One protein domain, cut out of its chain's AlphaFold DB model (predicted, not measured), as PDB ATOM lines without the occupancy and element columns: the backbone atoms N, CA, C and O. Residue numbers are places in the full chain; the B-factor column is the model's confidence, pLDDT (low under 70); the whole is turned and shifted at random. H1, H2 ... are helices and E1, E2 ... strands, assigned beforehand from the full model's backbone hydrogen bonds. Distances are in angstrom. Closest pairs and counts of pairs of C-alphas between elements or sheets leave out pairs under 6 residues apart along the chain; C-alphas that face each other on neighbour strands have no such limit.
ATOM      1  N   SER A   3      -6.755  12.454  53.975       87.56
ATOM      2  CA  SER A   3      -6.221  12.964  52.712       87.56
ATOM      3  C   SER A   3      -5.684  14.378  52.868       87.56
ATOM      4  O   SER A   3      -6.166  15.130  53.710       87.56
ATOM      5  N   LEU A   4      -4.694  14.727  52.051       87.69
ATOM      6  CA  LEU A   4      -4.149  16.071  51.918       87.69
ATOM      7  C   LEU A   4      -4.546  16.631  50.550       87.69
ATOM      8  O   LEU A   4      -4.314  15.986  49.531       87.69
ATOM      9  N   THR A   5      -5.134  17.822  50.519       90.75
ATOM     10  CA  THR A   5      -5.617  18.460  49.289       90.75
ATOM     11  C   THR A   5      -4.951  19.824  49.106       90.75
ATOM     12  O   THR A   5      -5.135  20.698  49.956       90.75
ATOM     13  N   PRO A   6      -4.185  20.043  48.023       91.00
ATOM     14  CA  PRO A   6      -3.596  21.341  47.720       91.00
ATOM     15  C   PRO A   6      -4.644  22.324  47.180       91.00
ATOM     16  O   PRO A   6      -5.500  21.960  46.369       91.00
ATOM     17  N   GLY A   7      -4.557  23.584  47.599       88.56
ATOM     18  CA  GLY A   7      -5.476  24.647  47.194       88.56
ATOM     19  C   GLY A   7      -4.798  26.008  47.093       88.56
ATOM     20  O   GLY A   7      -3.897  26.310  47.873       88.56
ATOM     21  N   ILE A   8      -5.264  26.835  46.158       87.69
ATOM     22  CA  ILE A   8      -4.940  28.264  46.075       87.69
ATOM     23  C   ILE A   8      -6.070  29.035  46.752       87.69
ATOM     24  O   ILE A   8      -7.243  28.734  46.528       87.69
ATOM     25  N   LYS A   9      -5.721  29.994  47.611       83.50
ATOM     26  CA  LYS A   9      -6.684  30.747  48.431       83.50
ATOM     27  C   LYS A   9      -6.834  32.201  48.004       83.50
ATOM     28  O   LYS A   9      -7.840  32.818  48.340       83.50
ATOM     29  N   ASP A  10      -5.869  32.741  47.266       81.12
ATOM     30  CA  ASP A  10      -5.945  34.116  46.785       81.12
ATOM     31  C   ASP A  10      -6.910  34.222  45.596       81.12
ATOM     32  O   ASP A  10      -6.681  33.635  44.536       81.12
ATOM     33  N   SER A  11      -7.992  34.983  45.762       83.81
ATOM     34  CA  SER A  11      -9.021  35.162  44.731       83.81
ATOM     35  C   SER A  11      -8.495  35.848  43.469       83.81
ATOM     36  O   SER A  11      -9.049  35.644  42.390       83.81
ATOM     37  N   ARG A  12      -7.391  36.602  43.560       83.69
ATOM     38  CA  ARG A  12      -6.732  37.232  42.403       83.69
ATOM     39  C   ARG A  12      -6.072  36.208  41.479       83.69
ATOM     40  O   ARG A  12      -5.726  36.545  40.354       83.69
ATOM     41  N   LEU A  13      -5.912  34.969  41.944       85.06
ATOM     42  CA  LEU A  13      -5.336  33.848  41.204       85.06
ATOM     43  C   LEU A  13      -6.397  32.823  40.757       85.06
ATOM     44  O   LEU A  13      -6.061  31.693  40.408       85.06
ATOM     45  N   ALA A  14      -7.682  33.198  40.744       82.94
ATOM     46  CA  ALA A  14      -8.785  32.307  40.364       82.94
ATOM     47  C   ALA A  14      -8.740  31.823  38.898       82.94
ATOM     48  O   ALA A  14      -9.413  30.856  38.552       82.94
ATOM     49  N   SER A  15      -7.953  32.479  38.039       85.31
ATOM     50  CA  SER A  15      -7.738  32.109  36.633       85.31
ATOM     51  C   SER A  15      -6.809  30.902  36.443       85.31
ATOM     52  O   SER A  15      -6.659  30.421  35.317       85.31
ATOM     53  N   LEU A  16      -6.163  30.419  37.508       89.62
ATOM     54  CA  LEU A  16      -5.234  29.296  37.436       89.62
ATOM     55  C   LEU A  16      -5.959  27.964  37.222       89.62
ATOM     56  O   LEU A  16      -6.993  27.671  37.824       89.62
ATOM     57  N   SER A  17      -5.377  27.129  36.365       91.31
ATOM     58  CA  SER A  17      -5.833  25.761  36.145       91.31
ATOM     59  C   SER A  17      -5.382  24.848  37.284       91.31
ATOM     60  O   SER A  17      -4.381  25.104  37.953       91.31
ATOM     61  N   GLN A  18      -6.049  23.703  37.458       90.25
ATOM     62  CA  GLN A  18      -5.675  22.759  38.517       90.25
ATOM     63  C   GLN A  18      -4.236  22.229  38.394       90.25
ATOM     64  O   GLN A  18      -3.624  21.848  39.387       90.25
ATOM     65  N   SER A  19      -3.686  22.185  37.178       92.56
ATOM     66  CA  SER A  19      -2.301  21.776  36.912       92.56
ATOM     67  C   SER A  19      -1.263  22.852  37.215       92.56
ATOM     68  O   SER A  19      -0.073  22.538  37.260       92.56
ATOM     69  N   ASP A  20      -1.680  24.102  37.413       92.44
ATOM     70  CA  ASP A  20      -0.757  25.200  37.689       92.44
ATOM     71  C   ASP A  20      -0.180  25.130  39.105       92.44
ATOM     72  O   ASP A  20       0.918  25.634  39.331       92.44
ATOM     73  N   PHE A  21      -0.868  24.445  40.022       91.44
ATOM     74  CA  PHE A  21      -0.417  24.206  41.388       91.44
ATOM     75  C   PHE A  21      -0.576  22.735  41.764       91.44
ATOM     76  O   PHE A  21      -1.678  22.185  41.724       91.44
ATOM     77  N   GLN A  22       0.530  22.083  42.118       93.75
ATOM     78  CA  GLN A  22       0.545  20.654  42.434       93.75
ATOM     79  C   GLN A  22       1.464  20.372  43.620       93.75
ATOM     80  O   GLN A  22       2.400  21.129  43.884       93.75
ATOM     81  N   ILE A  23       1.224  19.255  44.304       92.62
ATOM     82  CA  ILE A  23       2.102  18.758  45.364       92.62
ATOM     83  C   ILE A  23       2.590  17.348  45.075       92.62
ATOM     84  O   ILE A  23       1.926  16.575  44.387       92.62
ATOM     85  N   SER A  24       3.739  17.002  45.634       92.50
ATOM     86  CA  SER A  24       4.311  15.664  45.551       92.50
ATOM     87  C   SER A  24       5.149  15.365  46.788       92.50
ATOM     88  O   SER A  24       5.678  16.278  47.415       92.50
ATOM     89  N   THR A  25       5.301  14.093  47.137       92.69
ATOM     90  CA  THR A  25       6.226  13.643  48.189       92.69
ATOM     91  C   THR A  25       7.488  12.981  47.630       92.69
ATOM     92  O   THR A  25       8.449  12.792  48.372       92.69
ATOM     93  N   ASP A  26       7.511  12.677  46.326       89.75
ATOM     94  CA  ASP A  26       8.548  11.891  45.640       89.75
ATOM     95  C   ASP A  26       9.070  12.538  44.334       89.75
ATOM     96  O   ASP A  26       9.974  11.996  43.703       89.75
ATOM     97  N   LYS A  27       8.515  13.693  43.930       89.19
ATOM     98  CA  LYS A  27       8.739  14.413  42.656       89.19
ATOM     99  C   LYS A  27       8.307  13.671  41.382       89.19
ATOM    100  O   LYS A  27       8.434  14.237  40.296       89.19
ATOM    101  N   ASN A  28       7.760  12.464  41.495       90.19
ATOM    102  CA  ASN A  28       7.316  11.647  40.364       90.19
ATOM    103  C   ASN A  28       5.788  11.638  40.263       90.19
ATOM    104  O   ASN A  28       5.224  11.833  39.188       90.19
ATOM    105  N   THR A  29       5.117  11.467  41.400       91.62
ATOM    106  CA  THR A  29       3.663  11.449  41.509       91.62
ATOM    107  C   THR A  29       3.178  12.815  41.967       91.62
ATOM    108  O   THR A  29       3.447  13.229  43.097       91.62
ATOM    109  N   TRP A  30       2.447  13.515  41.102       93.94
ATOM    110  CA  TRP A  30       1.947  14.860  41.376       93.94
ATOM    111  C   TRP A  30       0.430  14.876  41.557       93.94
ATOM    112  O   TRP A  30      -0.322  14.355  40.733       93.94
ATOM    113  N   TYR A  31      -0.016  15.516  42.633       94.56
ATOM    114  CA  TYR A  31      -1.422  15.724  42.960       94.56
ATOM    115  C   TYR A  31      -1.777  17.180  42.682       94.56
ATOM    116  O   TYR A  31      -1.231  18.097  43.298       94.56
ATOM    117  N   LYS A  32      -2.680  17.383  41.723       95.00
ATOM    118  CA  LYS A  32      -3.139  18.699  41.266       95.00
ATOM    119  C   LYS A  32      -3.993  19.405  42.314       95.00
ATOM    120  O   LYS A  32      -4.520  18.761  43.222       95.00
ATOM    121  N   GLN A  33      -4.192  20.711  42.150       90.56
ATOM    122  CA  GLN A  33      -5.136  21.486  42.955       90.56
ATOM    123  C   GLN A  33      -6.497  20.775  43.048       90.56
ATOM    124  O   GLN A  33      -7.049  20.334  42.040       90.56
ATOM    125  N   GLY A  34      -7.029  20.650  44.264       87.88
ATOM    126  CA  GLY A  34      -8.303  19.974  44.532       87.88
ATOM    127  C   GLY A  34      -8.250  18.439  44.514       87.88
ATOM    128  O   GLY A  34      -9.230  17.802  44.890       87.88
ATOM    129  N   SER A  35      -7.124  17.827  44.131       92.00
ATOM    130  CA  SER A  35      -6.957  16.369  44.162       92.00
ATOM    131  C   SER A  35      -6.584  15.880  45.561       92.00
ATOM    132  O   SER A  35      -5.751  16.478  46.238       92.00
ATOM    133  N   LYS A  36      -7.160  14.751  45.981       91.00
ATOM    134  CA  LYS A  36      -6.865  14.131  47.276       91.00
ATOM    135  C   LYS A  36      -5.594  13.287  47.185       91.00
ATOM    136  O   LYS A  36      -5.596  12.233  46.553       91.00
ATOM    137  N   MET A  37      -4.530  13.715  47.856       90.81
ATOM    138  CA  MET A  37      -3.363  12.875  48.116       90.81
ATOM    139  C   MET A  37      -3.632  12.006  49.350       90.81
ATOM    140  O   MET A  37      -3.933  12.556  50.413       90.81
ATOM    141  N   PRO A  38      -3.512  10.670  49.271       89.75
ATOM    142  CA  PRO A  38      -3.619   9.820  50.450       89.75
ATOM    143  C   PRO A  38      -2.568  10.215  51.488       89.75
ATOM    144  O   PRO A  38      -1.387  10.340  51.161       89.75
ATOM    145  N   PHE A  39      -2.973  10.368  52.750       85.75
ATOM    146  CA  PHE A  39      -2.046  10.768  53.815       85.75
ATOM    147  C   PHE A  39      -0.895   9.765  54.002       85.75
ATOM    148  O   PHE A  39       0.196  10.135  54.422       85.75
ATOM    149  N   SER A  40      -1.088   8.506  53.589       86.38
ATOM    150  CA  SER A  40      -0.041   7.481  53.583       86.38
ATOM    151  C   SER A  40       1.186   7.826  52.735       86.38
ATOM    152  O   SER A  40       2.261   7.285  52.983       86.38
ATOM    153  N   GLN A  41       1.068   8.753  51.781       85.06
ATOM    154  CA  GLN A  41       2.211   9.257  51.018       85.06
ATOM    155  C   GLN A  41       3.176  10.091  51.874       85.06
ATOM    156  O   GLN A  41       4.367  10.123  51.574       85.06
ATOM    157  N   LEU A  42       2.697  10.707  52.962       78.94
ATOM    158  CA  LEU A  42       3.535  11.433  53.926       78.94
ATOM    159  C   LEU A  42       4.265  10.491  54.893       78.94
ATOM    160  O   LEU A  42       5.295  10.854  55.441       78.94
ATOM    161  N   HIS A  43       3.802   9.252  55.086       80.31
ATOM    162  CA  HIS A  43       4.578   8.274  55.865       80.31
ATOM    163  C   HIS A  43       5.873   7.863  55.157       80.31
ATOM    164  O   HIS A  43       6.817   7.420  55.804       80.31
ATOM    165  N   LYS A  44       5.919   8.010  53.829       78.19
ATOM    166  CA  LYS A  44       7.075   7.653  53.001       78.19
ATOM    167  C   LYS A  44       8.086   8.792  52.859       78.19
ATOM    168  O   LYS A  44       9.169   8.560  52.335       78.19
ATOM    169  N   SER A  45       7.733  10.013  53.267       79.44
ATOM    170  CA  SER A  45       8.557  11.202  53.055       79.44
ATOM    171  C   SER A  45       8.255  12.276  54.091       79.44
ATOM    172  O   SER A  45       7.103  12.624  54.327       79.44
ATOM    173  N   ASN A  46       9.300  12.870  54.655       80.75
ATOM    174  CA  ASN A  46       9.194  14.026  55.545       80.75
ATOM    175  C   ASN A  46       9.062  15.364  54.789       80.75
ATOM    176  O   ASN A  46       9.068  16.419  55.417       80.75
ATOM    177  N   THR A  47       8.987  15.333  53.454       82.00
ATOM    178  CA  THR A  47       9.027  16.523  52.599       82.00
ATOM    179  C   THR A  47       7.837  16.547  51.644       82.00
ATOM    180  O   THR A  47       7.496  15.538  51.024       82.00
ATOM    181  N   VAL A  48       7.239  17.728  51.476       85.56
ATOM    182  CA  VAL A  48       6.246  18.007  50.432       85.56
ATOM    183  C   VAL A  48       6.848  19.002  49.449       85.56
ATOM    184  O   VAL A  48       7.205  20.120  49.812       85.56
ATOM    185  N   TYR A  49       6.956  18.591  48.193       89.06
ATOM    186  CA  TYR A  49       7.346  19.437  47.079       89.06
ATOM    187  C   TYR A  49       6.123  20.145  46.519       89.06
ATOM    188  O   TYR A  49       5.071  19.532  46.347       89.06
ATOM    189  N   ILE A  50       6.284  21.424  46.199       88.44
ATOM    190  CA  ILE A  50       5.260  22.246  45.562       88.44
ATOM    191  C   ILE A  50       5.733  22.568  44.149       88.44
ATOM    192  O   ILE A  50       6.843  23.063  43.957       88.44
ATOM    193  N   PHE A  51       4.881  22.305  43.167       91.25
ATOM    194  CA  PHE A  51       5.066  22.742  41.793       91.25
ATOM    195  C   PHE A  51       4.169  23.945  41.517       91.25
ATOM    196  O   PHE A  51       2.972  23.913  41.805       91.25
ATOM    197  N   MET A  52       4.761  24.977  40.919       90.00
ATOM    198  CA  MET A  52       4.064  26.142  40.385       90.00
ATOM    199  C   MET A  52       4.445  26.306  38.919       90.00
ATOM    200  O   MET A  52       5.628  26.381  38.584       90.00
ATOM    201  N   SER A  53       3.453  26.361  38.036       90.62
ATOM    202  CA  SER A  53       3.707  26.572  36.612       90.62
ATOM    203  C   SER A  53       4.130  28.018  36.319       90.62
ATOM    204  O   SER A  53       3.950  28.938  37.123       90.62
ATOM    205  N   LYS A  54       4.616  28.256  35.096       87.94
ATOM    206  CA  LYS A  54       4.867  29.616  34.587       87.94
ATOM    207  C   LYS A  54       3.603  30.489  34.601       87.94
ATOM    208  O   LYS A  54       3.714  31.708  34.705       87.94
ATOM    209  N   ASN A  55       2.417  29.883  34.504       90.19
ATOM    210  CA  ASN A  55       1.152  30.608  34.531       90.19
ATOM    211  C   ASN A  55       0.879  31.215  35.914       90.19
ATOM    212  O   ASN A  55       0.426  32.349  35.988       90.19
ATOM    213  N   VAL A  56       1.265  30.531  37.000       87.94
ATOM    214  CA  VAL A  56       1.193  31.083  38.367       87.94
ATOM    215  C   VAL A  56       1.955  32.401  38.447       87.94
ATOM    216  O   VAL A  56       1.408  33.419  38.856       87.94
ATOM    217  N   ILE A  57       3.200  32.411  37.968       84.12
ATOM    218  CA  ILE A  57       4.046  33.611  37.943       84.12
ATOM    219  C   ILE A  57       3.425  34.708  37.065       84.12
ATOM    220  O   ILE A  57       3.415  35.878  37.449       84.12
ATOM    221  N   LYS A  58       2.873  34.337  35.903       83.88
ATOM    222  CA  LYS A  58       2.205  35.270  34.991       83.88
ATOM    223  C   LYS A  58       1.000  35.940  35.650       83.88
ATOM    224  O   LYS A  58       0.892  37.161  35.584       83.88
ATOM    225  N   GLU A  59       0.129  35.188  36.314       87.25
ATOM    226  CA  GLU A  59      -1.036  35.761  36.994       87.25
ATOM    227  C   GLU A  59      -0.622  36.632  38.182       87.25
ATOM    228  O   GLU A  59      -1.133  37.741  38.325       87.25
ATOM    229  N   ILE A  60       0.390  36.225  38.955       84.19
ATOM    230  CA  ILE A  60       0.931  37.077  40.023       84.19
ATOM    231  C   ILE A  60       1.502  38.385  39.454       84.19
ATOM    232  O   ILE A  60       1.326  39.447  40.048       84.19
ATOM    233  N   SER A  61       2.152  38.352  38.285       77.12
ATOM    234  CA  SER A  61       2.728  39.558  37.672       77.12
ATOM    235  C   SER A  61       1.679  40.613  37.296       77.12
ATOM    236  O   SER A  61       1.977  41.811  37.347       77.12
ATOM    237  N   LYS A  62       0.442  40.185  36.996       80.94
ATOM    238  CA  LYS A  62      -0.698  41.069  36.705       80.94
ATOM    239  C   LYS A  62      -1.220  41.793  37.946       80.94
ATOM    240  O   LYS A  62      -1.895  42.809  37.811       80.94
ATOM    241  N   ILE A  63      -0.925  41.293  39.146       77.56
ATOM    242  CA  ILE A  63      -1.338  41.935  40.395       77.56
ATOM    243  C   ILE A  63      -0.555  43.253  40.538       77.56
ATOM    244  O   ILE A  63       0.668  43.242  40.388       77.56
ATOM    245  N   PRO A  64      -1.197  44.399  40.812       60.03
ATOM    246  CA  PRO A  64      -0.483  45.659  41.006       60.03
ATOM    247  C   PRO A  64       0.372  45.632  42.296       60.03
ATOM    248  O   PRO A  64      -0.037  45.028  43.289       60.03
ATOM    249  N   PRO A  65       1.566  46.258  42.325       56.09
ATOM    250  CA  PRO A  65       2.368  46.384  43.544       56.09
ATOM    251  C   PRO A  65       1.683  47.239  44.634       56.09
ATOM    252  O   PRO A  65       1.116  48.274  44.296       56.09
ATOM    253  N   PRO A  66       1.825  46.920  45.938       53.84
ATOM    254  CA  PRO A  66       2.636  45.840  46.496       53.84
ATOM    255  C   PRO A  66       1.993  44.459  46.295       53.84
ATOM    256  O   PRO A  66       0.856  44.208  46.687       53.84
ATOM    257  N   ARG A  67       2.762  43.539  45.704       64.88
ATOM    258  CA  ARG A  67       2.344  42.153  45.470       64.88
ATOM    259  C   ARG A  67       2.696  41.324  46.705       64.88
ATOM    260  O   ARG A  67       3.754  40.714  46.745       64.88
ATOM    261  N   SER A  68       1.849  41.361  47.733       65.25
ATOM    262  CA  SER A  68       1.926  40.409  48.853       65.25
ATOM    263  C   SER A  68       0.804  39.382  48.723       65.25
ATOM    264  O   SER A  68      -0.350  39.726  48.437       65.25
ATOM    265  N   LEU A  69       1.175  38.111  48.876       68.56
ATOM    266  CA  LEU A  69       0.310  36.940  48.743       68.56
ATOM    267  C   LEU A  69       0.370  36.120  50.036       68.56
ATOM    268  O   LEU A  69       0.752  34.950  50.048       68.56
ATOM    269  N   VAL A  70       0.007  36.751  51.155       68.19
ATOM    270  CA  VAL A  70      -0.073  36.066  52.451       68.19
ATOM    271  C   VAL A  70      -1.081  34.923  52.350       68.19
ATOM    272  O   VAL A  70      -2.218  35.128  51.931       68.19
ATOM    273  N   ASN A  71      -0.678  33.715  52.751       72.50
ATOM    274  CA  ASN A  71      -1.505  32.510  52.644       72.50
ATOM    275  C   ASN A  71      -1.948  32.190  51.203       72.50
ATOM    276  O   ASN A  71      -3.041  31.658  51.013       72.50
ATOM    277  N   MET A  72      -1.112  32.491  50.194       78.12
ATOM    278  CA  MET A  72      -1.396  32.234  48.771       78.12
ATOM    279  C   MET A  72      -1.962  30.832  48.514       78.12
ATOM    280  O   MET A  72      -2.880  30.658  47.708       78.12
ATOM    281  N   PHE A  73      -1.416  29.835  49.211       82.81
ATOM    282  CA  PHE A  73      -1.841  28.448  49.124       82.81
ATOM    283  C   PHE A  73      -2.109  27.840  50.504       82.81
ATOM    284  O   PHE A  73      -1.601  28.285  51.538       82.81
ATOM    285  N   SER A  74      -2.886  26.764  50.488       85.88
ATOM    286  CA  SER A  74      -3.237  25.951  51.647       85.88
ATOM    287  C   SER A  74      -3.150  24.469  51.310       85.88
ATOM    288  O   SER A  74      -3.496  24.069  50.196       85.88
ATOM    289  N   LEU A  75      -2.797  23.651  52.293       85.81
ATOM    290  CA  LEU A  75      -2.948  22.203  52.236       85.81
ATOM    291  C   LEU A  75      -4.024  21.799  53.246       85.81
ATOM    292  O   LEU A  75      -3.856  21.979  54.451       85.81
ATOM    293  N   ILE A  76      -5.146  21.291  52.745       86.56
ATOM    294  CA  ILE A  76      -6.286  20.883  53.567       86.56
ATOM    295  C   ILE A  76      -6.130  19.405  53.900       86.56
ATOM    296  O   ILE A  76      -6.126  18.563  53.003       86.56
ATOM    297  N   VAL A  77      -6.026  19.087  55.185       84.88
ATOM    298  CA  VAL A  77      -6.119  17.724  55.700       84.88
ATOM    299  C   VAL A  77      -7.582  17.435  56.005       84.88
ATOM    300  O   VAL A  77      -8.197  18.133  56.811       84.88
ATOM    301  N   ASN A  78      -8.138  16.407  55.373       81.06
ATOM    302  CA  ASN A  78      -9.514  15.983  55.596       81.06
ATOM    303  C   ASN A  78      -9.564  14.544  56.117       81.06
ATOM    304  O   ASN A  78      -8.990  13.643  55.497       81.06
ATOM    305  N   ASN A  79     -10.278  14.329  57.223       79.00
ATOM    306  CA  ASN A  79     -10.618  13.011  57.744       79.00
ATOM    307  C   ASN A  79     -12.057  12.633  57.375       79.00
ATOM    308  O   ASN A  79     -13.013  13.022  58.042       79.00
ATOM    309  N   GLU A  80     -12.215  11.789  56.360       72.00
ATOM    310  CA  GLU A  80     -13.549  11.384  55.896       72.00
ATOM    311  C   GLU A  80     -14.320  10.508  56.899       72.00
ATOM    312  O   GLU A  80     -15.529  10.366  56.762       72.00
ATOM    313  N   LEU A  81     -13.650   9.910  57.897       72.75
ATOM    314  CA  LEU A  81     -14.319   9.101  58.928       72.75
ATOM    315  C   LEU A  81     -14.934   9.971  60.031       72.75
ATOM    316  O   LEU A  81     -15.936   9.585  60.629       72.75
ATOM    317  N   HIS A  82     -14.358  11.149  60.280       68.62
ATOM    318  CA  HIS A  82     -14.822  12.088  61.303       68.62
ATOM    319  C   HIS A  82     -14.812  13.530  60.763       68.62
ATOM    320  O   HIS A  82     -13.942  14.324  61.129       68.62
ATOM    321  N   PRO A  83     -15.781  13.899  59.900       60.88
ATOM    322  CA  PRO A  83     -15.792  15.200  59.226       60.88
ATOM    323  C   PRO A  83     -15.905  16.393  60.188       60.88
ATOM    324  O   PRO A  83     -15.376  17.463  59.905       60.88
ATOM    325  N   GLY A  84     -16.573  16.212  61.334       51.72
ATOM    326  CA  GLY A  84     -16.820  17.276  62.316       51.72
ATOM    327  C   GLY A  84     -15.629  17.634  63.214       51.72
ATOM    328  O   GLY A  84     -15.651  18.687  63.839       51.72
ATOM    329  N   SER A  85     -14.595  16.789  63.286       55.44
ATOM    330  CA  SER A  85     -13.427  16.982  64.167       55.44
ATOM    331  C   SER A  85     -12.075  16.866  63.452       55.44
ATOM    332  O   SER A  85     -11.037  17.027  64.088       55.44
ATOM    333  N   GLY A  86     -12.065  16.593  62.143       55.00
ATOM    334  CA  GLY A  86     -10.861  16.222  61.396       55.00
ATOM    335  C   GLY A  86     -10.552  17.076  60.168       55.00
ATOM    336  O   GLY A  86      -9.969  16.554  59.214       55.00
ATOM    337  N   LEU A  87     -10.944  18.354  60.172       66.12
ATOM    338  CA  LEU A  87     -10.540  19.327  59.155       66.12
ATOM    339  C   LEU A  87      -9.391  20.185  59.697       66.12
ATOM    340  O   LEU A  87      -9.608  21.051  60.544       66.12
ATOM    341  N   TYR A  88      -8.179  19.965  59.191       77.56
ATOM    342  CA  TYR A  88      -7.013  20.788  59.524       77.56
ATOM    343  C   TYR A  88      -6.519  21.509  58.273       77.56
ATOM    344  O   TYR A  88      -6.486  20.934  57.188       77.56
ATOM    345  N   GLU A  89      -6.117  22.770  58.405       79.62
ATOM    346  CA  GLU A  89      -5.606  23.570  57.290       79.62
ATOM    347  C   GLU A  89      -4.181  24.030  57.591       79.62
ATOM    348  O   GLU A  89      -3.933  24.738  58.565       79.62
ATOM    349  N   ILE A  90      -3.242  23.639  56.730       76.50
ATOM    350  CA  ILE A  90      -1.860  24.110  56.767       76.50
ATOM    351  C   ILE A  90      -1.753  25.266  55.777       76.50
ATOM    352  O   ILE A  90      -1.917  25.073  54.570       76.50
ATOM    353  N   LYS A  91      -1.492  26.475  56.274       72.25
ATOM    354  CA  LYS A  91      -1.317  27.672  55.441       72.25
ATOM    355  C   LYS A  91       0.164  27.925  55.198       72.25
ATOM    356  O   LYS A  91       0.958  27.885  56.135       72.25
ATOM    357  N   GLY A  92       0.531  28.196  53.949       63.22
ATOM    358  CA  GLY A  92       1.882  28.637  53.620       63.22
ATOM    359  C   GLY A  92       2.019  30.146  53.809       63.22
ATOM    360  O   GLY A  92       1.372  30.912  53.097       63.22
ATOM    361  N   SER A  93       2.896  30.601  54.704       52.91
ATOM    362  CA  SER A  93       3.335  32.000  54.721       52.91
ATOM    363  C   SER A  93       4.349  32.203  53.594       52.91
ATOM    364  O   SER A  93       5.534  31.930  53.771       52.91
TER     365      SER A  93
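Overview. This is residues 3 to 93 of the 271 residues of an uncharacterized protein of Aeromonas salmonicida subsp. salmonicida (UniProt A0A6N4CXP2). Two small antiparallel sheets, E1, E4 and E5 in one and E2 and E3 in the other, come together where E1 passes E2, with the short helices H1 and H2 toward opposite ends of the long axis. The unnamed stretch of residues 25 to 39 bridges the sheets: its residues 31 to 32 pair with E2 and its residues 37 to 38 with E1. The printed part has 91 residues with two named helices and five named strands, in the order E1, E2, H1, E3, H2, E4, E5, and the larger sheet runs E1, E4, E5. The class is mixed, helices and strands, though under half of the residues, 39 of 91, are in named elements. The whole is compact, with a radius of gyration of the C-alphas of 14.0 A and spans of 42 by 32 by 20 A.

Along the chain. E1, residues 3 to 8, begins at C-alpha 3 at (-6.221, 12.964, 52.712) and is 16.7 A long. E2 is residues 21 to 24, H1 residues 40 to 43 and E3 residues 49 to 52. H2, residues 54 to 62, is 12.9 A long and begins at C-alpha 54 at (4.867, 29.616, 34.587). E4, residues 73 to 79, is 19.7 A long. E5, residues 87 to 91, is 13.0 A long and ends at C-alpha 91 at (-1.317, 27.672, 55.441).

Arrangement. E1 is an edge strand, antiparallel to the inner strand E4 at 154 degrees, with N 5 and O 76 within hydrogen-bond range at 2.8 A. The closest C-alphas of E1 and E2 are those of Pro 6 and Ile 23, 6.7 A apart. E2 and E3 are antiparallel at 160 degrees, with N 24 and O 49 at 2.9 A. H1 only grazes the three-stranded sheet, with its residues 40 to 42. H2 is not on that sheet; its closest C-alpha to E2 is that of Val 56, 7.7 A from that of Phe 21. E4 and E5 form a hairpin, antiparallel at 161 degrees, with N 75 and O 90 at 2.8 A. E3 is apart from E1, E4 and E5. In H2 every O i to N i+4 pair is within hydrogen-bond range; H1 is too short for such a pair.

Size, cuts and confidence. The two C-alphas farthest apart are those of Pro 65 and Leu 81, 43.6 A. The printed part has no cut. The links E1 to E2, 12 residues, and E2 to H1, 15 residues, are long. The mean pLDDT of the printed part is 81.7; residues 64 to 70, 82 to 87 and 92 to 93 are under 70.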